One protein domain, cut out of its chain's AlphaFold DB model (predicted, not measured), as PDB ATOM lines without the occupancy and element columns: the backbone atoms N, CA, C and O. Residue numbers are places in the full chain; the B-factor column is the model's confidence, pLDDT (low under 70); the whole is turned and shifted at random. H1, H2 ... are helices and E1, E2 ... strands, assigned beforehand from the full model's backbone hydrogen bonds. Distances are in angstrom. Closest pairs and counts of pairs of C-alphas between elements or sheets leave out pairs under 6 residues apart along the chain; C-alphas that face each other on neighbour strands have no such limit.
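Overview. This is residues 19 to 208 of the 214 residues of an uncharacterized protein of Salinimonas sp. G2-b (UniProt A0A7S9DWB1). Two five-stranded antiparallel sheets, E3 E2 E8 E11 E10 and E4 E5 E6 E7 E12, pack face to face with their strands crossed, and a small three-stranded sheet, E1 E13 E9, faces the first of them at a slant near the end from which a tail leaves. That tail, residues 193 to 208 with helix H1, sticks out free of the sandwich and makes much of the length. The printed part has 190 residues, with thirteen named strands followed by one helix, E1 to E13 and then H1; the class is mostly strand, with 91 residues in named elements, under half. It is only just compact, close to loose, with a radius of gyration of the C-alphas of 18.9 A, and spans 75 by 41 by 30 A.

Along the chain. E1 covers residues 21 to 23, from C-alpha 21 at (265.120, 276.286, 157.020). E2 is residues 35 to 40, E3 45 to 49, E4 51 to 55, E5 65 to 70, E6 74 to 79, E7 97 to 101, E8 108 to 114, 17.5 A long, and E9 120 to 122. E10, residues 147 to 156, is 25.3 A long and bends by 66 degrees at residue 153; E11, 159 to 167, is 22.9 A long and bends by 66 degrees at residue 162. E12 is residues 177 to 182, E13 185 to 189. H1, residues 194 to 208, 21.2 A long, ends at C-alpha 208 at (287.622, 299.327, 162.607).

Arrangement. The three sheets form a stack of sheets, face to face in turn. In the first, E3 and E10 are edge strands; N 37 of E2 and O 112 of E8 are within hydrogen-bond range at 2.7 A, and N 165 of E11 and O 111 of E8 are within hydrogen-bond range at 2.8 A. In the second, E4 E5 E6 E7 is a meander, each strand the antiparallel neighbour of the one before; N 98 of E7 and O 77 of E6 are 2.8 A apart, N 179 of E12 and O 99 of E7 2.8 A. The best planes of these two sheets are 6 degrees apart, their strands at 43 degrees. The closest C-alphas of E3 and E5 are those of Leu 48 and Val 69, 6.3 A. In the third sheet N 23 of E1 and O 187 of E13 are 2.9 A apart; the closest C-alphas of E9 and E11 are those of Val 121 and Gly 161, 4.7 A. In H1 every O i to N i+4 pair is within hydrogen-bond range, and H1 is on no sheet.

Size, cuts and confidence. The C-alphas farthest apart, of Gly 105 and Phe 208, are 74.9 A apart; the body without residues 193 to 208 spans 48 by 36 by 28 A. The printed part has no cut. The links E1 to E2, E6 to E7 and E9 to E10 are long. The mean pLDDT of the printed part is 87.0; residues 19 to 20, 127 to 131 and 190 to 208 are under 70.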
ATOM      1  N   SER A  19     265.743 282.859 154.633       55.66
ATOM      2  CA  SER A  19     264.632 281.910 154.492       55.66
ATOM      3  C   SER A  19     264.618 281.018 155.733       55.66
ATOM      4  O   SER A  19     265.692 280.688 156.248       55.66
ATOM      5  N   ALA A  20     263.431 280.688 156.245       57.72
ATOM      6  CA  ALA A  20     263.312 279.650 157.261       57.72
ATOM      7  C   ALA A  20     263.848 278.344 156.657       57.72
ATOM      8  O   ALA A  20     263.556 278.040 155.508       57.72
ATOM      9  N   SER A  21     264.711 277.645 157.389       72.44
ATOM     10  CA  SER A  21     265.120 276.286 157.020       72.44
ATOM     11  C   SER A  21     264.119 275.327 157.647       72.44
ATOM     12  O   SER A  21     263.566 275.657 158.696       72.44
ATOM     13  N   TYR A  22     263.931 274.149 157.073       83.25
ATOM     14  CA  TYR A  22     263.204 273.064 157.729       83.25
ATOM     15  C   TYR A  22     264.190 272.055 158.333       83.25
ATOM     16  O   TYR A  22     265.382 272.054 157.998       83.25
ATOM     17  N   ILE A  23     263.720 271.286 159.314       83.88
ATOM     18  CA  ILE A  23     264.411 270.118 159.864       83.88
ATOM     19  C   ILE A  23     263.635 268.896 159.377       83.88
ATOM     20  O   ILE A  23     262.519 268.688 159.836       83.88
ATOM     21  N   GLU A  24     264.268 268.114 158.501       84.69
ATOM     22  CA  GLU A  24     263.677 266.954 157.798       84.69
ATOM     23  C   GLU A  24     263.615 265.679 158.655       84.69
ATOM     24  O   GLU A  24     263.107 264.636 158.267       84.69
ATOM     25  N   THR A  25     264.254 265.706 159.822       87.94
ATOM     26  CA  THR A  25     264.285 264.567 160.738       87.94
ATOM     27  C   THR A  25     263.444 264.910 161.947       87.94
ATOM     28  O   THR A  25     263.947 265.491 162.909       87.94
ATOM     29  N   VAL A  26     262.163 264.568 161.857       92.81
ATOM     30  CA  VAL A  26     261.177 264.796 162.911       92.81
ATOM     31  C   VAL A  26     260.650 263.461 163.402       92.81
ATOM     32  O   VAL A  26     260.271 262.586 162.619       92.81
ATOM     33  N   THR A  27     260.610 263.331 164.722       94.88
ATOM     34  CA  THR A  27     260.035 262.192 165.429       94.88
ATOM     35  C   THR A  27     258.874 262.642 166.303       94.88
ATOM     36  O   THR A  27     258.693 263.827 166.588       94.88
ATOM     37  N   GLY A  28     258.117 261.689 166.830       93.25
ATOM     38  CA  GLY A  28     257.004 261.950 167.730       93.25
ATOM     39  C   GLY A  28     257.458 262.670 168.994       93.25
ATOM     40  O   GLY A  28     256.703 263.453 169.566       93.25
ATOM     41  N   ALA A  29     258.709 262.481 169.419       95.00
ATOM     42  CA  ALA A  29     259.259 263.199 170.561       95.00
ATOM     43  C   ALA A  29     259.372 264.717 170.324       95.00
ATOM     44  O   ALA A  29     259.275 265.480 171.290       95.00
ATOM     45  N   ASP A  30     259.539 265.145 169.070       93.62
ATOM     46  CA  ASP A  30     259.786 266.536 168.674       93.62
ATOM     47  C   ASP A  30     258.489 267.353 168.522       93.62
ATOM     48  O   ASP A  30     258.501 268.579 168.585       93.62
ATOM     49  N   MET A  31     257.346 266.682 168.407       94.50
ATOM     50  CA  MET A  31     256.023 267.255 168.117       94.50
ATOM     51  C   MET A  31     255.308 267.870 169.331       94.50
ATOM     52  O   MET A  31     254.082 267.980 169.366       94.50
ATOM     53  N   THR A  32     256.049 268.244 170.374       92.25
ATOM     54  CA  THR A  32     255.448 268.858 171.568       92.25
ATOM     55  C   THR A  32     254.671 270.122 171.182       92.25
ATOM     56  O   THR A  32     255.071 270.853 170.280       92.25
ATOM     57  N   ASP A  33     253.554 270.374 171.867       90.19
ATOM     58  CA  ASP A  33     252.623 271.490 171.625       90.19
ATOM     59  C   ASP A  33     251.750 271.378 170.360       90.19
ATOM     60  O   ASP A  33     250.847 272.201 170.180       90.19
ATOM     61  N   MET A  34     251.907 270.331 169.540       95.25
ATOM     62  CA  MET A  34     250.866 269.959 168.574       95.25
ATOM     63  C   MET A  34     249.559 269.636 169.300       95.25
ATOM     64  O   MET A  34     249.565 269.157 170.439       95.25
ATOM     65  N   SER A  35     248.421 269.864 168.646       96.88
ATOM     66  CA  SER A  35     247.124 269.481 169.205       96.88
ATOM     67  C   SER A  35     246.395 268.493 168.312       96.88
ATOM     68  O   SER A  35     246.426 268.594 167.087       96.88
ATOM     69  N   VAL A  36     245.730 267.530 168.939       98.06
ATOM     70  CA  VAL A  36     244.923 266.519 168.262       98.06
ATOM     71  C   VAL A  36     243.504 266.659 168.772       98.06
ATOM     72  O   VAL A  36     243.268 266.625 169.978       98.06
ATOM     73  N   THR A  37     242.568 266.849 167.852       97.88
ATOM     74  CA  THR A  37     241.143 266.988 168.126       97.88
ATOM     75  C   THR A  37     240.388 265.841 167.484       97.88
ATOM     76  O   THR A  37     240.340 265.727 166.263       97.88
ATOM     77  N   VAL A  38     239.746 265.022 168.303       97.62
ATOM     78  CA  VAL A  38     238.805 264.005 167.847       97.62
ATOM     79  C   VAL A  38     237.404 264.599 167.866       97.62
ATOM     80  O   VAL A  38     237.005 265.219 168.850       97.62
ATOM     81  N   THR A  39     236.660 264.431 166.772       97.06
ATOM     82  CA  THR A  39     235.223 264.725 166.715       97.06
ATOM     83  C   THR A  39     234.469 263.410 166.693       97.06
ATOM     84  O   THR A  39     234.719 262.550 165.846       97.06
ATOM     85  N   TYR A  40     233.547 263.254 167.630       96.25
ATOM     86  CA  TYR A  40     232.708 262.077 167.764       96.25
ATOM     87  C   TYR A  40     231.458 262.193 166.879       96.25
ATOM     88  O   TYR A  40     231.050 263.280 166.473       96.25
ATOM     89  N   SER A  41     230.815 261.062 166.597       94.81
ATOM     90  CA  SER A  41     229.583 260.963 165.790       94.81
ATOM     91  C   SER A  41     228.384 261.738 166.366       94.81
ATOM     92  O   SER A  41     227.445 262.055 165.638       94.81
ATOM     93  N   ASP A  42     228.415 262.104 167.652       94.94
ATOM     94  CA  ASP A  42     227.430 262.987 168.291       94.94
ATOM     95  C   ASP A  42     227.800 264.487 168.229       94.94
ATOM     96  O   ASP A  42     227.124 265.320 168.840       94.94
ATOM     97  N   ALA A  43     228.848 264.826 167.468       94.62
ATOM     98  CA  ALA A  43     229.456 266.148 167.312       94.62
ATOM     99  C   ALA A  43     230.132 266.720 168.571       94.62
ATOM    100  O   ALA A  43     230.517 267.894 168.581       94.62
ATOM    101  N   SER A  44     230.299 265.926 169.631       96.12
ATOM    102  CA  SER A  44     231.207 266.292 170.716       96.12
ATOM    103  C   SER A  44     232.664 266.207 170.250       96.12
ATOM    104  O   SER A  44     232.983 265.549 169.257       96.12
ATOM    105  N   THR A  45     233.557 266.913 170.942       97.00
ATOM    106  CA  THR A  45     234.979 266.965 170.586       97.00
ATOM    107  C   THR A  45     235.856 266.825 171.815       97.00
ATOM    108  O   THR A  45     235.553 267.415 172.855       97.00
ATOM    109  N   GLU A  46     236.989 266.149 171.667       97.62
ATOM    110  CA  GLU A  46     238.066 266.132 172.653       97.62
ATOM    111  C   GLU A  46     239.361 266.612 171.994       97.62
ATOM    112  O   GLU A  46     239.770 266.071 170.970       97.62
ATOM    113  N   THR A  47     239.997 267.633 172.577       97.69
ATOM    114  CA  THR A  47     241.287 268.165 172.117       97.69
ATOM    115  C   THR A  47     242.348 267.910 173.173       97.69
ATOM    116  O   THR A  47     242.194 268.333 174.322       97.69
ATOM    117  N   LEU A  48     243.447 267.281 172.772       97.94
ATOM    118  CA  LEU A  48     244.592 266.988 173.626       97.94
ATOM    119  C   LEU A  48     245.868 267.578 173.033       97.94
ATOM    120  O   LEU A  48     245.991 267.738 171.820       97.94
ATOM    121  N   LEU A  49     246.814 267.903 173.913       97.75
ATOM    122  CA  LEU A  49     248.141 268.376 173.531       97.75
ATOM    123  C   LEU A  49     249.115 267.211 173.484       97.75
ATOM    124  O   LEU A  49     249.169 266.412 174.422       97.75
ATOM    125  N   TRP A  50     249.888 267.167 172.410       97.94
ATOM    126  CA  TRP A  50     250.914 266.176 172.161       97.94
ATOM    127  C   TRP A  50     252.020 266.223 173.210       97.94
ATOM    128  O   TRP A  50     252.452 267.296 173.643       97.94
ATOM    129  N   GLN A  51     252.483 265.045 173.622       96.88
ATOM    130  CA  GLN A  51     253.517 264.886 174.635       96.88
ATOM    131  C   GLN A  51     254.624 263.962 174.145       96.88
ATOM    132  O   GLN A  51     254.367 262.944 173.506       96.88
ATOM    133  N   THR A  52     255.859 264.273 174.531       97.00
ATOM    134  CA  THR A  52     256.977 263.335 174.432       97.00
ATOM    135  C   THR A  52     256.774 262.174 175.410       97.00
ATOM    136  O   THR A  52     256.623 262.387 176.615       97.00
ATOM    137  N   LEU A  53     256.818 260.943 174.903       96.31
ATOM    138  CA  LEU A  53     256.646 259.712 175.680       96.31
ATOM    139  C   LEU A  53     257.981 259.009 175.935       96.31
ATOM    140  O   LEU A  53     258.213 258.505 177.034       96.31
ATOM    141  N   ALA A  54     258.870 259.000 174.939       96.19
ATOM    142  CA  ALA A  54     260.197 258.403 175.040       96.19
ATOM    143  C   ALA A  54     261.226 259.165 174.195       96.19
ATOM    144  O   ALA A  54     260.900 259.731 173.154       96.19
ATOM    145  N   THR A  55     262.476 259.170 174.662       95.12
ATOM    146  CA  THR A  55     263.630 259.787 173.985       95.12
ATOM    147  C   THR A  55     264.851 258.874 174.104       95.12
ATOM    148  O   THR A  55     265.864 259.242 174.708       95.12
ATOM    149  N   ASP A  56     264.722 257.636 173.634       93.00
ATOM    150  CA  ASP A  56     265.821 256.672 173.618       93.00
ATOM    151  C   ASP A  56     266.532 256.701 172.253       93.00
ATOM    152  O   ASP A  56     265.946 256.298 171.252       93.00
ATOM    153  N   PRO A  57     267.796 257.150 172.173       88.06
ATOM    154  CA  PRO A  57     268.559 257.128 170.928       88.06
ATOM    155  C   PRO A  57     269.118 255.739 170.577       88.06
ATOM    156  O   PRO A  57     269.848 255.617 169.597       88.06
ATOM    157  N   GLY A  58     268.884 254.721 171.411       88.38
ATOM    158  CA  GLY A  58     269.421 253.373 171.239       88.38
ATOM    159  C   GLY A  58     268.872 252.602 170.031       88.38
ATOM    160  O   GLY A  58     269.677 251.977 169.337       88.38
ATOM    161  N   PRO A  59     267.549 252.589 169.781       87.19
ATOM    162  CA  PRO A  59     266.968 251.927 168.616       87.19
ATOM    163  C   PRO A  59     267.361 252.597 167.294       87.19
ATOM    164  O   PRO A  59     267.428 253.824 167.195       87.19
ATOM    165  N   ASP A  60     267.578 251.778 166.265       86.00
ATOM    166  CA  ASP A  60     267.833 252.260 164.907       86.00
ATOM    167  C   ASP A  60     266.629 253.050 164.366       86.00
ATOM    168  O   ASP A  60     265.505 252.914 164.852       86.00
ATOM    169  N   TYR A  61     266.873 253.900 163.363       85.06
ATOM    170  CA  TYR A  61     265.846 254.731 162.709       85.06
ATOM    171  C   TYR A  61     265.043 255.624 163.667       85.06
ATOM    172  O   TYR A  61     263.944 256.064 163.346       85.06
ATOM    173  N   GLN A  62     265.629 255.930 164.831       90.50
ATOM    174  CA  GLN A  62     265.031 256.773 165.865       90.50
ATOM    175  C   GLN A  62     263.756 256.186 166.484       90.50
ATOM    176  O   GLN A  62     263.000 256.901 167.128       90.50
ATOM    177  N   GLU A  63     263.549 254.875 166.387       91.00
ATOM    178  CA  GLU A  63     262.358 254.190 166.912       91.00
ATOM    179  C   GLU A  63     262.198 254.289 168.442       91.00
ATOM    180  O   GLU A  63     261.137 253.994 168.984       91.00
ATOM    181  N   GLY A  64     263.232 254.715 169.173       91.81
ATOM    182  CA  GLY A  64     263.127 255.005 170.604       91.81
ATOM    183  C   GLY A  64     262.631 256.419 170.931       91.81
ATOM    184  O   GLY A  64     262.438 256.737 172.109       91.81
ATOM    185  N   PHE A  65     262.418 257.266 169.921       96.06
ATOM    186  CA  PHE A  65     261.785 258.572 170.055       96.06
ATOM    187  C   PHE A  65     260.295 258.444 169.748       96.06
ATOM    188  O   PHE A  65     259.895 258.129 168.629       96.06
ATOM    189  N   VAL A  66     259.477 258.665 170.774       96.88
ATOM    190  CA  VAL A  66     258.033 258.423 170.722       96.88
ATOM    191  C   VAL A  66     257.310 259.617 171.316       96.88
ATOM    192  O   VAL A  66     257.699 260.125 172.372       96.88
ATOM    193  N   GLY A  67     256.222 260.027 170.676       97.88
ATOM    194  CA  GLY A  67     255.284 260.991 171.231       97.88
ATOM    195  C   GLY A  67     253.843 260.635 170.915       97.88
ATOM    196  O   GLY A  67     253.578 259.765 170.090       97.88
ATOM    197  N   GLY A  68     252.909 261.286 171.597       97.88
ATOM    198  CA  GLY A  68     251.496 261.054 171.351       97.88
ATOM    199  C   GLY A  68     250.560 261.763 172.313       97.88
ATOM    200  O   GLY A  68     250.960 262.582 173.143       97.88
ATOM    201  N   VAL A  69     249.289 261.398 172.200       98.19
ATOM    202  CA  VAL A  69     248.182 261.814 173.061       98.19
ATOM    203  C   VAL A  69     247.365 260.598 173.489       98.19
ATOM    204  O   VAL A  69     247.220 259.638 172.732       98.19
ATOM    205  N   PHE A  70     246.802 260.658 174.696       97.94
ATOM    206  CA  PHE A  70     245.945 259.611 175.254       97.94
ATOM    207  C   PHE A  70     244.666 260.242 175.790       97.94
ATOM    208  O   PHE A  70     244.694 260.954 176.798       97.94
ATOM    209  N   GLY A  71     243.567 259.999 175.083       94.94
ATOM    210  CA  GLY A  71     242.220 260.321 175.525       94.94
ATOM    211  C   GLY A  71     241.652 259.244 176.432       94.94
ATOM    212  O   GLY A  71     242.357 258.361 176.929       94.94
ATOM    213  N   SER A  72     240.351 259.341 176.683       90.31
ATOM    214  CA  SER A  72     239.670 258.373 177.547       90.31
ATOM    215  C   SER A  72     239.451 257.016 176.875       90.31
ATOM    216  O   SER A  72     239.512 255.985 177.542       90.31
ATOM    217  N   ASP A  73     239.220 257.034 175.566       95.50
ATOM    218  CA  ASP A  73     238.843 255.886 174.749       95.50
ATOM    219  C   ASP A  73     239.583 255.843 173.404       95.50
ATOM    220  O   ASP A  73     239.283 255.012 172.553       95.50
ATOM    221  N   TRP A  74     240.578 256.712 173.216       97.81
ATOM    222  CA  TRP A  74     241.423 256.740 172.031       97.81
ATOM    223  C   TRP A  74     242.848 257.182 172.359       97.81
ATOM    224  O   TRP A  74     243.104 257.828 173.380       97.81
ATOM    225  N   SER A  75     243.782 256.883 171.468       98.31
ATOM    226  CA  SER A  75     245.131 257.445 171.493       98.31
ATOM    227  C   SER A  75     245.666 257.647 170.088       98.31
ATOM    228  O   SER A  75     245.271 256.937 169.170       98.31
ATOM    229  N   LEU A  76     246.585 258.598 169.935       98.38
ATOM    230  CA  LEU A  76     247.386 258.760 168.727       98.38
ATOM    231  C   LEU A  76     248.855 258.804 169.130       98.38
ATOM    232  O   LEU A  76     249.234 259.638 169.951       98.38
ATOM    233  N   VAL A  77     249.663 257.919 168.558       98.25
ATOM    234  CA  VAL A  77     251.095 257.803 168.845       98.25
ATOM    235  C   VAL A  77     251.872 257.855 167.540       98.25
ATOM    236  O   VAL A  77     251.463 257.237 166.564       98.25
ATOM    237  N   GLN A  78     252.993 258.571 167.536       97.12
ATOM    238  CA  GLN A  78     253.997 258.487 166.482       97.12
ATOM    239  C   GLN A  78     255.297 257.968 167.092       97.12
ATOM    240  O   GLN A  78     255.746 258.453 168.140       97.12
ATOM    241  N   GLN A  79     255.877 256.967 166.438       95.12
ATOM    242  CA  GLN A  79     257.137 256.354 166.826       95.12
ATOM    243  C   GLN A  79     258.125 256.408 165.661       95.12
ATOM    244  O   GLN A  79     257.793 255.978 164.562       95.12
ATOM    245  N   GLY A  80     259.347 256.878 165.920       93.56
ATOM    246  CA  GLY A  80     260.418 256.889 164.924       93.56
ATOM    247  C   GLY A  80     260.432 258.112 164.014       93.56
ATOM    248  O   GLY A  80     259.742 259.100 164.256       93.56
ATOM    249  N   ASN A  81     261.247 258.060 162.962       92.75
ATOM    250  CA  ASN A  81     261.339 259.135 161.971       92.75
ATOM    251  C   ASN A  81     260.127 259.144 161.020       92.75
ATOM    252  O   ASN A  81     259.828 258.132 160.391       92.75
ATOM    253  N   THR A  82     259.466 260.291 160.885       92.94
ATOM    254  CA  THR A  82     258.171 260.446 160.191       92.94
ATOM    255  C   THR A  82     258.211 260.224 158.682       92.94
ATOM    256  O   THR A  82     257.240 259.705 158.131       92.94
ATOM    257  N   ILE A  83     259.354 260.454 158.025       88.06
ATOM    258  CA  ILE A  83     259.531 260.138 156.595       88.06
ATOM    259  C   ILE A  83     259.283 258.657 156.262       88.06
ATOM    260  O   ILE A  83     258.943 258.300 155.125       88.06
ATOM    261  N   SER A  84     259.382 257.811 157.292       83.25
ATOM    262  CA  SER A  84     259.158 256.375 157.271       83.25
ATOM    263  C   SER A  84     260.120 255.616 156.366       83.25
ATOM    264  O   SER A  84     260.213 255.823 155.151       83.25
ATOM    265  N   GLU A  85     260.810 254.650 156.962       80.44
ATOM    266  CA  GLU A  85     261.671 253.722 156.241       80.44
ATOM    267  C   GLU A  85     261.107 252.305 156.334       80.44
ATOM    268  O   GLU A  85     260.548 251.891 157.346       80.44
ATOM    269  N   THR A  86     261.270 251.519 155.270       82.56
ATOM    270  CA  THR A  86     260.980 250.078 155.296       82.56
ATOM    271  C   THR A  86     262.279 249.316 155.049       82.56
ATOM    272  O   THR A  86     262.599 249.001 153.897       82.56
ATOM    273  N   PRO A  87     263.074 249.050 156.104       82.38
ATOM    274  CA  PRO A  87     264.271 248.228 155.990       82.38
ATOM    275  C   PRO A  87     263.951 246.863 155.371       82.38
ATOM    276  O   PRO A  87     262.870 246.312 155.566       82.38
ATOM    277  N   ALA A  88     264.902 246.290 154.631       78.69
ATOM    278  CA  ALA A  88     264.696 245.036 153.899       78.69
ATOM    279  C   ALA A  88     264.357 243.826 154.798       78.69
ATOM    280  O   ALA A  88     263.883 242.802 154.307       78.69
ATOM    281  N   ASP A  89     264.643 243.926 156.093       80.38
ATOM    282  CA  ASP A  89     264.401 242.933 157.133       80.38
ATOM    283  C   ASP A  89     263.224 243.278 158.061       80.38
ATOM    284  O   ASP A  89     262.875 242.466 158.921       80.38
ATOM    285  N   ALA A  90     262.581 244.434 157.876       76.00
ATOM    286  CA  ALA A  90     261.429 244.842 158.665       76.00
ATOM    287  C   ALA A  90     260.130 244.234 158.111       76.00
ATOM    288  O   ALA A  90     259.885 244.212 156.905       76.00
ATOM    289  N   SER A  91     259.276 243.731 159.005       75.44
ATOM    290  CA  SER A  91     257.945 243.221 158.645       75.44
ATOM    291  C   SER A  91     256.900 244.322 158.459       75.44
ATOM    292  O   SER A  91     255.853 244.054 157.878       75.44
ATOM    293  N   LEU A  92     257.170 245.519 158.982       79.69
ATOM    294  CA  LEU A  92     256.312 246.701 158.943       79.69
ATOM    295  C   LEU A  92     257.174 247.939 158.647       79.69
ATOM    296  O   LEU A  92     258.372 247.917 158.951       79.69
ATOM    297  N   PRO A  93     256.595 248.997 158.060       87.69
ATOM    298  CA  PRO A  93     257.268 250.286 157.964       87.69
ATOM    299  C   PRO A  93     257.563 250.857 159.362       87.69
ATOM    300  O   PRO A  93     256.776 250.696 160.292       87.69
ATOM    301  N   LEU A  94     258.717 251.508 159.495       90.94
ATOM    302  CA  LEU A  94     259.130 252.284 160.669       90.94
ATOM    303  C   LEU A  94     258.582 253.716 160.568       90.94
ATOM    304  O   LEU A  94     258.152 254.120 159.485       90.94
ATOM    305  N   GLY A  95     258.603 254.502 161.646       91.38
ATOM    306  CA  GLY A  95     258.069 255.874 161.598       91.38
ATOM    307  C   GLY A  95     256.543 255.985 161.697       91.38
ATOM    308  O   GLY A  95     255.976 257.004 161.295       91.38
ATOM    309  N   LEU A  96     255.871 254.924 162.152       93.50
ATOM    310  CA  LEU A  96     254.422 254.751 162.046       93.50
ATOM    311  C   LEU A  96     253.646 255.714 162.955       93.50
ATOM    312  O   LEU A  96     254.038 255.972 164.098       93.50
ATOM    313  N   TRP A  97     252.498 256.173 162.459       96.44
ATOM    314  CA  TRP A  97     251.448 256.771 163.270       96.44
ATOM    315  C   TRP A  97     250.374 255.722 163.554       96.44
ATOM    316  O   TRP A  97     249.831 255.124 162.628       96.44
ATOM    317  N   THR A  98     250.041 255.529 164.826       96.75
ATOM    318  CA  THR A  98     249.031 254.564 165.270       96.75
ATOM    319  C   THR A  98     247.930 255.292 166.020       96.75
ATOM    320  O   THR A  98     248.167 255.877 167.081       96.75
ATOM    321  N   PHE A  99     246.722 255.256 165.464       97.44
ATOM    322  CA  PHE A  99     245.508 255.692 166.138       97.44
ATOM    323  C   PHE A  99     244.734 254.478 166.638       97.44
ATOM    324  O   PHE A  99     244.294 253.656 165.836       97.44
ATOM    325  N   ASP A 100     244.518 254.394 167.943       97.56
ATOM    326  CA  ASP A 100     243.711 253.348 168.568       97.56
ATOM    327  C   ASP A 100     242.414 253.938 169.108       97.56
ATOM    328  O   ASP A 100     242.418 255.025 169.685       97.56
ATOM    329  N   PHE A 101     241.315 253.201 168.960       96.81
ATOM    330  CA  PHE A 101     240.008 253.568 169.493       96.81
ATOM    331  C   PHE A 101     239.286 252.366 170.108       96.81
ATOM    332  O   PHE A 101     239.114 251.315 169.481       96.81
ATOM    333  N   GLU A 102     238.794 252.541 171.332       96.81
ATOM    334  CA  GLU A 102     237.958 251.594 172.058       96.81
ATOM    335  C   GLU A 102     236.524 252.130 172.148       96.81
ATOM    336  O   GLU A 102     236.230 253.074 172.868       96.81
ATOM    337  N   PHE A 103     235.583 251.513 171.434       94.38
ATOM    338  CA  PHE A 103     234.214 252.012 171.373       94.38
ATOM    339  C   PHE A 103     233.491 251.952 172.725       94.38
ATOM    340  O   PHE A 103     233.205 250.876 173.258       94.38
ATOM    341  N   THR A 104     233.089 253.123 173.222       92.19
ATOM    342  CA  THR A 104     232.357 253.296 174.488       92.19
ATOM    343  C   THR A 104     230.862 253.600 174.310       92.19
ATOM    344  O   THR A 104     230.134 253.729 175.296       92.19
ATOM    345  N   GLY A 105     230.369 253.667 173.068       92.88
ATOM    346  CA  GLY A 105     228.960 253.939 172.749       92.88
ATOM    347  C   GLY A 105     228.737 255.037 171.706       92.88
ATOM    348  O   GLY A 105     227.634 255.130 171.169       92.88
ATOM    349  N   VAL A 106     229.766 255.833 171.405       94.12
ATOM    350  CA  VAL A 106     229.761 256.883 170.377       94.12
ATOM    351  C   VAL A 106     230.977 256.666 169.479       94.12
ATOM    352  O   VAL A 106     232.079 256.511 169.990       94.12
ATOM    353  N   GLY A 107     230.782 256.597 168.161       94.38
ATOM    354  CA  GLY A 107     231.871 256.393 167.197       94.38
ATOM    355  C   GLY A 107     232.691 257.659 166.942       94.38
ATOM    356  O   GLY A 107     232.255 258.755 167.305       94.38
ATOM    357  N   ILE A 108     233.833 257.520 166.267       95.81
ATOM    358  CA  ILE A 108     234.669 258.640 165.816       95.81
ATOM    359  C   ILE A 108     234.238 259.076 164.420       95.81
ATOM    360  O   ILE A 108     234.234 258.280 163.483       95.81
ATOM    361  N   GLN A 109     233.926 260.360 164.271       95.62
ATOM    362  CA  GLN A 109     233.647 260.975 162.980       95.62
ATOM    363  C   GLN A 109     234.942 261.387 162.272       95.62
ATOM    364  O   GLN A 109     235.130 261.052 161.103       95.62
ATOM    365  N   SER A 110     235.836 262.081 162.979       96.62
ATOM    366  CA  SER A 110     237.058 262.627 162.388       96.62
ATOM    367  C   SER A 110     238.176 262.848 163.398       96.62
ATOM    368  O   SER A 110     237.916 263.091 164.577       96.62
ATOM    369  N   ILE A 111     239.412 262.884 162.905       97.50
ATOM    370  CA  ILE A 111     240.602 263.301 163.652       97.50
ATOM    371  C   ILE A 111     241.192 264.523 162.955       97.50
ATOM    372  O   ILE A 111     241.480 264.479 161.763       97.50
ATOM    373  N   PHE A 112     241.397 265.606 163.692       97.81
ATOM    374  CA  PHE A 112     242.108 266.785 163.222       97.81
ATOM    375  C   PHE A 112     243.405 266.964 164.006       97.81
ATOM    376  O   PHE A 112     243.381 267.004 165.233       97.81
ATOM    377  N   ILE A 113     244.525 267.100 163.307       98.12
ATOM    378  CA  ILE A 113     245.845 267.341 163.884       98.12
ATOM    379  C   ILE A 113     246.288 268.749 163.482       98.12
ATOM    380  O   ILE A 113     246.495 269.016 162.299       98.12
ATOM    381  N   ASP A 114     246.440 269.639 164.461       96.94
ATOM    382  CA  ASP A 114     247.073 270.953 164.308       96.94
ATOM    383  C   ASP A 114     248.552 270.826 164.682       96.94
ATOM    384  O   ASP A 114     248.926 270.838 165.862       96.94
ATOM    385  N   ALA A 115     249.379 270.645 163.656       94.62
ATOM    386  CA  ALA A 115     250.818 270.465 163.788       94.62
ATOM    387  C   ALA A 115     251.558 271.803 163.909       94.62
ATOM    388  O   ALA A 115     252.585 271.906 164.587       94.62
ATOM    389  N   PHE A 116     251.004 272.863 163.316       91.50
ATOM    390  CA  PHE A 116     251.667 274.162 163.260       91.50
ATOM    391  C   PHE A 116     251.834 274.800 164.642       91.50
ATOM    392  O   PHE A 116     252.795 275.533 164.869       91.50
ATOM    393  N   ALA A 117     250.943 274.484 165.587       88.25
ATOM    394  CA  ALA A 117     251.097 274.868 166.990       88.25
ATOM    395  C   ALA A 117     252.419 274.364 167.611       88.25
ATOM    396  O   ALA A 117     253.033 275.086 168.397       88.25
ATOM    397  N   GLY A 118     252.891 273.183 167.196       88.69
ATOM    398  CA  GLY A 118     254.192 272.610 167.566       88.69
ATOM    399  C   GLY A 118     255.347 273.020 166.644       88.69
ATOM    400  O   GLY A 118     256.446 272.488 166.764       88.69
ATOM    401  N   ASN A 119     255.134 273.971 165.727       91.94
ATOM    402  CA  ASN A 119     256.053 274.316 164.631       91.94
ATOM    403  C   ASN A 119     256.347 273.146 163.682       91.94
ATOM    404  O   ASN A 119     257.416 273.105 163.076       91.94
ATOM    405  N   VAL A 120     255.405 272.217 163.547       94.31
ATOM    406  CA  VAL A 120     255.500 271.076 162.638       94.31
ATOM    407  C   VAL A 120     254.586 271.307 161.436       94.31
ATOM    408  O   VAL A 120     253.520 271.921 161.551       94.31
ATOM    409  N   VAL A 121     255.013 270.847 160.269       93.94
ATOM    410  CA  VAL A 121     254.241 270.860 159.026       93.94
ATOM    411  C   VAL A 121     254.238 269.468 158.415       93.94
ATOM    412  O   VAL A 121     255.185 268.712 158.588       93.94
ATOM    413  N   PHE A 122     253.159 269.128 157.727       94.31
ATOM    414  CA  PHE A 122     253.022 267.900 156.960       94.31
ATOM    415  C   PHE A 122     253.486 268.132 155.530       94.31
ATOM    416  O   PHE A 122     253.031 269.093 154.900       94.31
ATOM    417  N   ASP A 123     254.308 267.223 155.022       91.44
ATOM    418  CA  ASP A 123     254.691 267.199 153.616       91.44
ATOM    419  C   ASP A 123     253.665 266.390 152.800       91.44
ATOM    420  O   ASP A 123     253.090 265.397 153.256       91.44
ATOM    421  N   THR A 124     253.372 266.857 151.589       87.38
ATOM    422  CA  THR A 124     252.424 266.227 150.664       87.38
ATOM    423  C   THR A 124     253.043 265.803 149.334       87.38
ATOM    424  O   THR A 124     252.380 265.099 148.565       87.38
ATOM    425  N   ALA A 125     254.291 266.176 149.047       78.44
ATOM    426  CA  ALA A 125     254.951 265.904 147.779       78.44
ATOM    427  C   ALA A 125     255.911 264.714 147.892       78.44
ATOM    428  O   ALA A 125     257.060 264.827 148.310       78.44
ATOM    429  N   GLU A 126     255.451 263.544 147.446       71.50
ATOM    430  CA  GLU A 126     256.289 262.346 147.433       71.50
ATOM    431  C   GLU A 126     257.496 262.506 146.492       71.50
ATOM    432  O   GLU A 126     257.353 262.541 145.265       71.50
ATOM    433  N   GLY A 127     258.701 262.565 147.065       62.69
ATOM    434  CA  GLY A 127     259.953 262.576 146.306       62.69
ATOM    435  C   GLY A 127     260.286 263.887 145.583       62.69
ATOM    436  O   GLY A 127     261.249 263.900 144.806       62.69
ATOM    437  N   ASP A 128     259.534 264.967 145.814       66.88
ATOM    438  CA  ASP A 128     259.878 266.302 145.317       66.88
ATOM    439  C   ASP A 128     260.627 267.071 146.400       66.88
ATOM    440  O   ASP A 128     260.067 267.406 147.433       66.88
ATOM    441  N   ALA A 129     261.911 267.335 146.166       62.69
ATOM    442  CA  ALA A 129     262.665 268.232 147.026       62.69
ATOM    443  C   ALA A 129     262.354 269.666 146.609       62.69
ATOM    444  O   ALA A 129     263.061 270.252 145.774       62.69
ATOM    445  N   SER A 130     261.295 270.220 147.185       67.12
ATOM    446  CA  SER A 130     260.937 271.614 146.987       67.12
ATOM    447  C   SER A 130     262.119 272.519 147.337       67.12
ATOM    448  O   SER A 130     262.942 272.259 148.221       67.12
ATOM    449  N   ALA A 131     262.255 273.632 146.613       69.81
ATOM    450  CA  ALA A 131     263.362 274.572 146.818       69.81
ATOM    451  C   ALA A 131     263.236 275.402 148.122       69.81
ATOM    452  O   ALA A 131     263.975 276.375 148.296       69.81
ATOM    453  N   ASN A 132     262.302 275.032 149.003       70.69
ATOM    454  CA  ASN A 132     262.029 275.581 150.336       70.69
ATOM    455  C   ASN A 132     262.943 274.967 151.425       70.69
ATOM    456  O   ASN A 132     263.134 275.578 152.475       70.69
ATOM    457  N   GLY A 133     263.573 273.816 151.157       74.12
ATOM    458  CA  GLY A 133     264.470 273.132 152.087       74.12
ATOM    459  C   GLY A 133     263.804 272.148 153.057       74.12
ATOM    460  O   GLY A 133     264.457 271.847 154.055       74.12
ATOM    461  N   SER A 134     262.571 271.686 152.796       77.62
ATOM    462  CA  SER A 134     261.967 270.487 153.428       77.62
ATOM    463  C   SER A 134     262.573 269.181 152.914       77.62
ATOM    464  O   SER A 134     262.568 268.170 153.602       77.62
ATOM    465  N   GLY A 135     263.154 269.203 151.712       81.25
ATOM    466  CA  GLY A 135     263.644 267.979 151.090       81.25
ATOM    467  C   GLY A 135     262.494 267.157 150.496       81.25
ATOM    468  O   GLY A 135     261.413 267.692 150.278       81.25
ATOM    469  N   PRO A 136     262.754 265.908 150.078       81.12
ATOM    470  CA  PRO A 136     261.733 265.052 149.488       81.12
ATOM    471  C   PRO A 136     260.855 264.434 150.574       81.12
ATOM    472  O   PRO A 136     261.347 263.585 151.315       81.12
ATOM    473  N   GLY A 137     259.568 264.771 150.600       85.00
ATOM    474  CA  GLY A 137     258.668 264.227 151.608       85.00
ATOM    475  C   GLY A 137     257.821 263.039 151.170       85.00
ATOM    476  O   GLY A 137     258.103 262.344 150.183       85.00
ATOM    477  N   ARG A 138     256.759 262.790 151.946       88.69
ATOM    478  CA  ARG A 138     255.746 261.755 151.704       88.69
ATOM    479  C   ARG A 138     254.371 262.202 152.199       88.69
ATOM    480  O   ARG A 138     254.176 262.450 153.388       88.69
ATOM    481  N   GLY A 139     253.394 262.172 151.295       89.12
ATOM    482  CA  GLY A 139     251.988 262.368 151.640       89.12
ATOM    483  C   GLY A 139     251.385 261.224 152.464       89.12
ATOM    484  O   GLY A 139     251.978 260.162 152.644       89.12
ATOM    485  N   TYR A 140     250.162 261.447 152.940       92.19
ATOM    486  CA  TYR A 140     249.410 260.486 153.741       92.19
ATOM    487  C   TYR A 140     249.217 259.147 153.014       92.19
ATOM    488  O   TYR A 140     248.735 259.111 151.878       92.19
ATOM    489  N   LEU A 141     249.541 258.058 153.706       91.25
ATOM    490  CA  LEU A 141     249.323 256.684 153.269       91.25
ATOM    491  C   LEU A 141     248.867 255.847 154.466       91.25
ATOM    492  O   LEU A 141     249.582 255.780 155.458       91.25
ATOM    493  N   ASP A 142     247.718 255.194 154.376       90.50
ATOM    494  CA  ASP A 142     247.168 254.332 155.424       90.50
ATOM    495  C   ASP A 142     247.216 252.845 155.042       90.50
ATOM    496  O   ASP A 142     247.532 252.464 153.911       90.50
ATOM    497  N   ASP A 143     246.940 251.986 156.023       83.62
ATOM    498  CA  ASP A 143     246.807 250.539 155.842       83.62
ATOM    499  C   ASP A 143     245.372 250.097 155.487       83.62
ATOM    500  O   ASP A 143     245.127 248.912 155.224       83.62
ATOM    501  N   VAL A 144     244.421 251.038 155.454       77.56
ATOM    502  CA  VAL A 144     242.984 250.774 155.308       77.56
ATOM    503  C   VAL A 144     242.308 251.634 154.238       77.56
ATOM    504  O   VAL A 144     242.321 252.853 154.280       77.56
ATOM    505  N   ASP A 145     241.545 250.999 153.345       78.06
ATOM    506  CA  ASP A 145     240.848 251.673 152.233       78.06
ATOM    507  C   ASP A 145     239.588 252.484 152.645       78.06
ATOM    508  O   ASP A 145     238.691 252.694 151.822       78.06
ATOM    509  N   PHE A 146     239.437 252.889 153.913       84.06
ATOM    510  CA  PHE A 146     238.242 253.610 154.390       84.06
ATOM    511  C   PHE A 146     238.503 254.989 154.998       84.06
ATOM    512  O   PHE A 146     237.523 255.687 155.277       84.06
ATOM    513  N   ALA A 147     239.757 255.401 155.188       91.56
ATOM    514  CA  ALA A 147     240.085 256.741 155.660       91.56
ATOM    515  C   ALA A 147     240.429 257.675 154.486       91.56
ATOM    516  O   ALA A 147     240.811 257.263 153.394       91.56
ATOM    517  N   VAL A 148     240.193 258.969 154.687       92.38
ATOM    518  CA  VAL A 148     240.500 260.031 153.727       92.38
ATOM    519  C   VAL A 148     241.160 261.169 154.480       92.38
ATOM    520  O   VAL A 148     240.550 261.780 155.362       92.38
ATOM    521  N   ALA A 149     242.389 261.481 154.083       94.25
ATOM    522  CA  ALA A 149     243.124 262.637 154.557       94.25
ATOM    523  C   ALA A 149     242.847 263.882 153.704       94.25
ATOM    524  O   ALA A 149     242.724 263.832 152.479       94.25
ATOM    525  N   SER A 150     242.786 265.031 154.367       95.00
ATOM    526  CA  SER A 150     242.732 266.347 153.742       95.00
ATOM    527  C   SER A 150     243.596 267.332 154.518       95.00
ATOM    528  O   SER A 150     243.680 267.279 155.742       95.00
ATOM    529  N   TYR A 151     244.238 268.237 153.790       95.31
ATOM    530  CA  TYR A 151     245.223 269.157 154.340       95.31
ATOM    531  C   TYR A 151     244.663 270.570 154.457       95.31
ATOM    532  O   TYR A 151     243.872 271.025 153.625       95.31
ATOM    533  N   THR A 152     245.077 271.283 155.500       94.56
ATOM    534  CA  THR A 152     244.639 272.651 155.797       94.56
ATOM    535  C   THR A 152     245.815 273.506 156.260       94.56
ATOM    536  O   THR A 152     246.875 272.985 156.594       94.56
ATOM    537  N   ASN A 153     245.629 274.831 156.286       91.12
ATOM    538  CA  ASN A 153     246.659 275.781 156.713       91.12
ATOM    539  C   ASN A 153     247.962 275.641 155.899       91.12
ATOM    540  O   ASN A 153     249.000 275.270 156.436       91.12
ATOM    541  N   ASN A 154     247.889 275.901 154.589       92.00
ATOM    542  CA  ASN A 154     249.068 275.908 153.724       92.00
ATOM    543  C   ASN A 154     250.087 276.938 154.235       92.00
ATOM    544  O   ASN A 154     249.757 278.122 154.349       92.00
ATOM    545  N   VAL A 155     251.287 276.468 154.564       88.38
ATOM    546  CA  VAL A 155     252.368 277.293 155.115       88.38
ATOM    547  C   VAL A 155     253.247 277.792 153.978       88.38
ATOM    548  O   VAL A 155     253.458 278.998 153.837       88.38
ATOM    549  N   GLU A 156     253.712 276.864 153.148       86.00
ATOM    550  CA  GLU A 156     254.576 277.119 152.005       86.00
ATOM    551  C   GLU A 156     254.453 275.950 151.026       86.00
ATOM    552  O   GLU A 156     254.591 274.812 151.441       86.00
ATOM    553  N   ASP A 157     254.168 276.241 149.756       86.25
ATOM    554  CA  ASP A 157     254.088 275.257 148.663       86.25
ATOM    555  C   ASP A 157     253.226 274.008 148.988       86.25
ATOM    556  O   ASP A 157     252.003 274.120 149.090       86.25
ATOM    557  N   GLU A 158     253.845 272.850 149.161       87.69
ATOM    558  CA  GLU A 158     253.333 271.526 149.521       87.69
ATOM    559  C   GLU A 158     253.205 271.269 151.035       87.69
ATOM    560  O   GLU A 158     252.669 270.227 151.419       87.69
ATOM    561  N   LEU A 159     253.670 272.190 151.887       91.00
ATOM    562  CA  LEU A 159     253.715 272.047 153.345       91.00
ATOM    563  C   LEU A 159     252.457 272.613 154.014       91.00
ATOM    564  O   LEU A 159     252.046 273.764 153.797       91.00
ATOM    565  N   PHE A 160     251.848 271.817 154.892       94.06
ATOM    566  CA  PHE A 160     250.584 272.148 155.550       94.06
ATOM    567  C   PHE A 160     250.669 272.030 157.066       94.06
ATOM    568  O   PHE A 160     251.193 271.071 157.611       94.06
ATOM    569  N   GLY A 161     250.086 272.992 157.773       94.75
ATOM    570  CA  GLY A 161     250.075 273.011 159.233       94.75
ATOM    571  C   GLY A 161     248.998 272.140 159.881       94.75
ATOM    572  O   GLY A 161     249.015 271.977 161.099       94.75
ATOM    573  N   GLY A 162     248.035 271.625 159.110       96.38
ATOM    574  CA  GLY A 162     246.934 270.833 159.652       96.38
ATOM    575  C   GLY A 162     246.512 269.670 158.764       96.38
ATOM    576  O   GLY A 162     246.421 269.818 157.543       96.38
ATOM    577  N   LEU A 163     246.178 268.548 159.398       97.31
ATOM    578  CA  LEU A 163     245.698 267.318 158.769       97.31
ATOM    579  C   LEU A 163     244.324 266.951 159.335       97.31
ATOM    580  O   LEU A 163     244.152 266.873 160.548       97.31
ATOM    581  N   LEU A 164     243.350 266.698 158.467       97.00
ATOM    582  CA  LEU A 164     242.033 266.174 158.822       97.00
ATOM    583  C   LEU A 164     241.855 264.783 158.207       97.00
ATOM    584  O   LEU A 164     241.893 264.653 156.984       97.00
ATOM    585  N   ILE A 165     241.600 263.785 159.046       96.19
ATOM    586  CA  ILE A 165     241.317 262.399 158.668       96.19
ATOM    587  C   ILE A 165     239.842 262.106 158.960       96.19
ATOM    588  O   ILE A 165     239.385 262.269 160.093       96.19
ATOM    589  N   ASN A 166     239.104 261.654 157.947       94.31
ATOM    590  CA  ASN A 166     237.690 261.278 158.042       94.31
ATOM    591  C   ASN A 166     237.462 259.893 157.436       94.31
ATOM    592  O   ASN A 166     238.261 259.440 156.621       94.31
ATOM    593  N   GLY A 167     236.343 259.246 157.759       89.31
ATOM    594  CA  GLY A 167     235.932 258.036 157.046       89.31
ATOM    595  C   GLY A 167     235.200 258.324 155.732       89.31
ATOM    596  O   GLY A 167     234.474 259.312 155.616       89.31
ATOM    597  N   ILE A 168     235.317 257.418 154.755       83.44
ATOM    598  CA  ILE A 168     234.573 257.472 153.479       83.44
ATOM    599  C   ILE A 168     233.051 257.459 153.709       83.44
ATOM    600  O   ILE A 168     232.294 258.015 152.912       83.44
ATOM    601  N   SER A 169     232.593 256.824 154.790       82.69
ATOM    602  CA  SER A 169     231.182 256.729 155.181       82.69
ATOM    603  C   SER A 169     230.746 257.782 156.206       82.69
ATOM    604  O   SER A 169     229.821 257.514 156.967       82.69
ATOM    605  N   ASP A 170     231.417 258.936 156.263       78.94
ATOM    606  CA  ASP A 170     231.187 260.031 157.228       78.94
ATOM    607  C   ASP A 170     231.507 259.698 158.706       78.94
ATOM    608  O   ASP A 170     231.382 260.559 159.581       78.94
ATOM    609  N   GLU A 171     231.968 258.476 158.982       86.69
ATOM    610  CA  GLU A 171     232.504 258.024 160.268       86.69
ATOM    611  C   GLU A 171     233.839 257.322 160.042       86.69
ATOM    612  O   GLU A 171     233.917 256.401 159.228       86.69
ATOM    613  N   LEU A 172     234.874 257.738 160.774       91.12
ATOM    614  CA  LEU A 172     236.167 257.063 160.780       91.12
ATOM    615  C   LEU A 172     236.079 255.713 161.501       91.12
ATOM    616  O   LEU A 172     236.567 254.711 160.993       91.12
ATOM    617  N   PHE A 173     235.408 255.668 162.654       93.69
ATOM    618  CA  PHE A 173     235.200 254.436 163.413       93.69
ATOM    619  C   PHE A 173     233.786 254.356 163.983       93.69
ATOM    620  O   PHE A 173     233.443 255.068 164.923       93.69
ATOM    621  N   ALA A 174     232.995 253.404 163.489       92.19
ATOM    622  CA  ALA A 174     231.693 253.060 164.071       92.19
ATOM    623  C   ALA A 174     231.800 252.095 165.278       92.19
ATOM    624  O   ALA A 174     230.831 251.878 166.005       92.19
ATOM    625  N   GLN A 175     232.966 251.474 165.472       92.88
ATOM    626  CA  GLN A 175     233.282 250.485 166.510       92.88
ATOM    627  C   GLN A 175     234.789 250.520 166.814       92.88
ATOM    628  O   GLN A 175     235.523 251.208 166.109       92.88
ATOM    629  N   SER A 176     235.255 249.764 167.819       95.56
ATOM    630  CA  SER A 176     236.683 249.711 168.160       95.56
ATOM    631  C   SER A 176     237.534 249.306 166.959       95.56
ATOM    632  O   SER A 176     237.141 248.423 166.187       95.56
ATOM    633  N   GLY A 177     238.711 249.907 166.848       94.12
ATOM    634  CA  GLY A 177     239.640 249.649 165.762       94.12
ATOM    635  C   GLY A 177     240.949 250.405 165.925       94.12
ATOM    636  O   GLY A 177     241.098 251.230 166.824       94.12
ATOM    637  N   THR A 178     241.869 250.095 165.022       95.12
ATOM    638  CA  THR A 178     243.178 250.730 164.905       95.12
ATOM    639  C   THR A 178     243.316 251.234 163.472       95.12
ATOM    640  O   THR A 178     242.848 250.572 162.544       95.12
ATOM    641  N   LEU A 179     243.899 252.416 163.308       94.81
ATOM    642  CA  LEU A 179     244.293 252.995 162.029       94.81
ATOM    643  C   LEU A 179     245.798 253.235 162.090       94.81
ATOM    644  O   LEU A 179     246.266 253.993 162.942       94.81
ATOM    645  N   GLU A 180     246.534 252.604 161.183       94.56
ATOM    646  CA  GLU A 180     247.964 252.822 161.024       94.56
ATOM    647  C   GLU A 180     248.201 253.625 159.748       94.56
ATOM    648  O   GLU A 180     247.646 253.337 158.688       94.56
ATOM    649  N   PHE A 181     249.013 254.673 159.844       94.25
ATOM    650  CA  PHE A 181     249.320 255.503 158.688       94.25
ATOM    651  C   PHE A 181     250.737 256.062 158.736       94.25
ATOM    652  O   PHE A 181     251.401 256.118 159.771       94.25
ATOM    653  N   LEU A 182     251.195 256.470 157.563       93.00
ATOM    654  CA  LEU A 182     252.466 257.109 157.305       93.00
ATOM    655  C   LEU A 182     252.199 258.505 156.782       93.00
ATOM    656  O   LEU A 182     251.360 258.711 155.905       93.00
ATOM    657  N   ILE A 183     252.939 259.457 157.324       93.44
ATOM    658  CA  ILE A 183     252.976 260.815 156.821       93.44
ATOM    659  C   ILE A 183     254.272 261.458 157.280       93.44
ATOM    660  O   ILE A 183     254.643 261.329 158.451       93.44
ATOM    661  N   ASP A 184     254.934 262.130 156.347       93.44
ATOM    662  CA  ASP A 184     256.152 262.854 156.648       93.44
ATOM    663  C   ASP A 184     255.852 264.211 157.280       93.44
ATOM    664  O   ASP A 184     254.846 264.866 156.971       93.44
ATOM    665  N   THR A 185     256.727 264.617 158.191       93.75
ATOM    666  CA  THR A 185     256.626 265.907 158.851       93.75
ATOM    667  C   THR A 185     257.971 266.585 158.962       93.75
ATOM    668  O   THR A 185     258.960 265.967 159.345       93.75
ATOM    669  N   ASP A 186     257.951 267.898 158.777       92.19
ATOM    670  CA  ASP A 186     259.103 268.756 158.983       92.19
ATOM    671  C   ASP A 186     258.870 269.718 160.130       92.19
ATOM    672  O   ASP A 186     257.751 270.157 160.401       92.19
ATOM    673  N   MET A 187     259.957 270.122 160.776       90.38
ATOM    674  CA  MET A 187     259.905 271.179 161.773       90.38
ATOM    675  C   MET A 187     260.392 272.493 161.172       90.38
ATOM    676  O   MET A 187     261.483 272.578 160.606       90.38
ATOM    677  N   VAL A 188     259.602 273.552 161.345       86.25
ATOM    678  CA  VAL A 188     259.971 274.913 160.956       86.25
ATOM    679  C   VAL A 188     261.155 275.347 161.818       86.25
ATOM    680  O   VAL A 188     261.001 275.676 163.000       86.25
ATOM    681  N   ALA A 189     262.360 275.388 161.247       71.56
ATOM    682  CA  ALA A 189     263.513 275.878 161.980       71.56
ATOM    683  C   ALA A 189     263.362 277.389 162.159       71.56
ATOM    684  O   ALA A 189     263.437 278.187 161.215       71.56
ATOM    685  N   VAL A 190     263.199 277.814 163.410       61.00
ATOM    686  CA  VAL A 190     263.297 279.228 163.755       61.00
ATOM    687  C   VAL A 190     264.713 279.682 163.424       61.00
ATOM    688  O   VAL A 190     265.681 279.353 164.112       61.00
ATOM    689  N   SER A 191     264.840 280.429 162.327       48.03
ATOM    690  CA  SER A 191     266.107 280.998 161.881       48.03
ATOM    691  C   SER A 191     266.746 281.748 163.046       48.03
ATOM    692  O   SER A 191     266.175 282.729 163.534       48.03
ATOM    693  N   ALA A 192     267.944 281.339 163.486       49.41
ATOM    694  CA  ALA A 192     268.738 282.183 164.371       49.41
ATOM    695  C   ALA A 192     268.810 283.572 163.713       49.41
ATOM    696  O   ALA A 192     269.163 283.637 162.529       49.41
ATOM    697  N   PRO A 193     268.443 284.672 164.399       48.25
ATOM    698  CA  PRO A 193     268.248 285.939 163.718       48.25
ATOM    699  C   PRO A 193     269.546 286.342 163.018       48.25
ATOM    700  O   PRO A 193     270.513 286.752 163.665       48.25
ATOM    701  N   ALA A 194     269.581 286.252 161.684       52.72
ATOM    702  CA  ALA A 194     270.716 286.717 160.889       52.72
ATOM    703  C   ALA A 194     271.008 288.199 161.188       52.72
ATOM    704  O   ALA A 194     272.142 288.659 161.065       52.72
ATOM    705  N   THR A 195     270.000 288.928 161.678       55.06
ATOM    706  CA  THR A 195     270.104 290.274 162.240       55.06
ATOM    707  C   THR A 195     271.147 290.390 163.347       55.06
ATOM    708  O   THR A 195     271.862 291.382 163.343       55.06
ATOM    709  N   ALA A 196     271.318 289.416 164.245       56.38
ATOM    710  CA  ALA A 196     272.329 289.490 165.302       56.38
ATOM    711  C   ALA A 196     273.753 289.414 164.726       56.38
ATOM    712  O   ALA A 196     274.608 290.240 165.053       56.38
ATOM    713  N   SER A 197     273.988 288.480 163.802       58.91
ATOM    714  CA  SER A 197     275.280 288.285 163.133       58.91
ATOM    715  C   SER A 197     275.627 289.447 162.197       58.91
ATOM    716  O   SER A 197     276.751 289.948 162.207       58.91
ATOM    717  N   ILE A 198     274.649 289.941 161.431       61.56
ATOM    718  CA  ILE A 198     274.799 291.086 160.522       61.56
ATOM    719  C   ILE A 198     274.957 292.397 161.307       61.56
ATOM    720  O   ILE A 198     275.773 293.241 160.934       61.56
ATOM    721  N   PHE A 199     274.246 292.569 162.424       61.19
ATOM    722  CA  PHE A 199     274.424 293.707 163.329       61.19
ATOM    723  C   PHE A 199     275.804 293.684 163.995       61.19
ATOM    724  O   PHE A 199     276.474 294.716 164.048       61.19
ATOM    725  N   ALA A 200     276.281 292.510 164.426       64.62
ATOM    726  CA  ALA A 200     277.628 292.336 164.964       64.62
ATOM    727  C   ALA A 200     278.716 292.650 163.918       64.62
ATOM    728  O   ALA A 200     279.661 293.384 164.216       64.62
ATOM    729  N   LEU A 201     278.559 292.184 162.674       66.44
ATOM    730  CA  LEU A 201     279.428 292.545 161.545       66.44
ATOM    731  C   LEU A 201     279.388 294.054 161.258       66.44
ATOM    732  O   LEU A 201     280.436 294.688 161.126       66.44
ATOM    733  N   GLY A 202     278.199 294.658 161.233       64.81
ATOM    734  CA  GLY A 202     278.018 296.102 161.065       64.81
ATOM    735  C   GLY A 202     278.727 296.918 162.150       64.81
ATOM    736  O   GLY A 202     279.429 297.887 161.845       64.81
ATOM    737  N   LEU A 203     278.625 296.498 163.414       66.38
ATOM    738  CA  LEU A 203     279.343 297.103 164.538       66.38
ATOM    739  C   LEU A 203     280.861 296.926 164.423       66.38
ATOM    740  O   LEU A 203     281.602 297.883 164.665       66.38
ATOM    741  N   ALA A 204     281.335 295.748 164.008       67.50
ATOM    742  CA  ALA A 204     282.756 295.486 163.802       67.50
ATOM    743  C   ALA A 204     283.347 296.425 162.736       67.50
ATOM    744  O   ALA A 204     284.363 297.082 162.981       67.50
ATOM    745  N   PHE A 205     282.678 296.595 161.591       65.06
ATOM    746  CA  PHE A 205     283.126 297.510 160.534       65.06
ATOM    747  C   PHE A 205     283.125 298.986 160.967       65.06
ATOM    748  O   PHE A 205     284.033 299.739 160.597       65.06
ATOM    749  N   ILE A 206     282.169 299.410 161.803       64.56
ATOM    750  CA  ILE A 206     282.163 300.759 162.399       64.56
ATOM    751  C   ILE A 206     283.327 300.927 163.393       64.56
ATOM    752  O   ILE A 206     283.967 301.984 163.425       64.56
ATOM    753  N   GLY A 207     283.640 299.889 164.173       60.59
ATOM    754  CA  GLY A 207     284.752 299.866 165.125       60.59
ATOM    755  C   GLY A 207     286.127 299.982 164.457       60.59
ATOM    756  O   GLY A 207     286.952 300.794 164.880       60.59
ATOM    757  N   PHE A 208     286.366 299.247 163.366       56.75
ATOM    758  CA  PHE A 208     287.622 299.327 162.607       56.75
ATOM    759  C   PHE A 208     287.788 300.654 161.847       56.75
ATOM    760  O   PHE A 208     288.908 301.146 161.706       56.75
TER     761      PHE A 208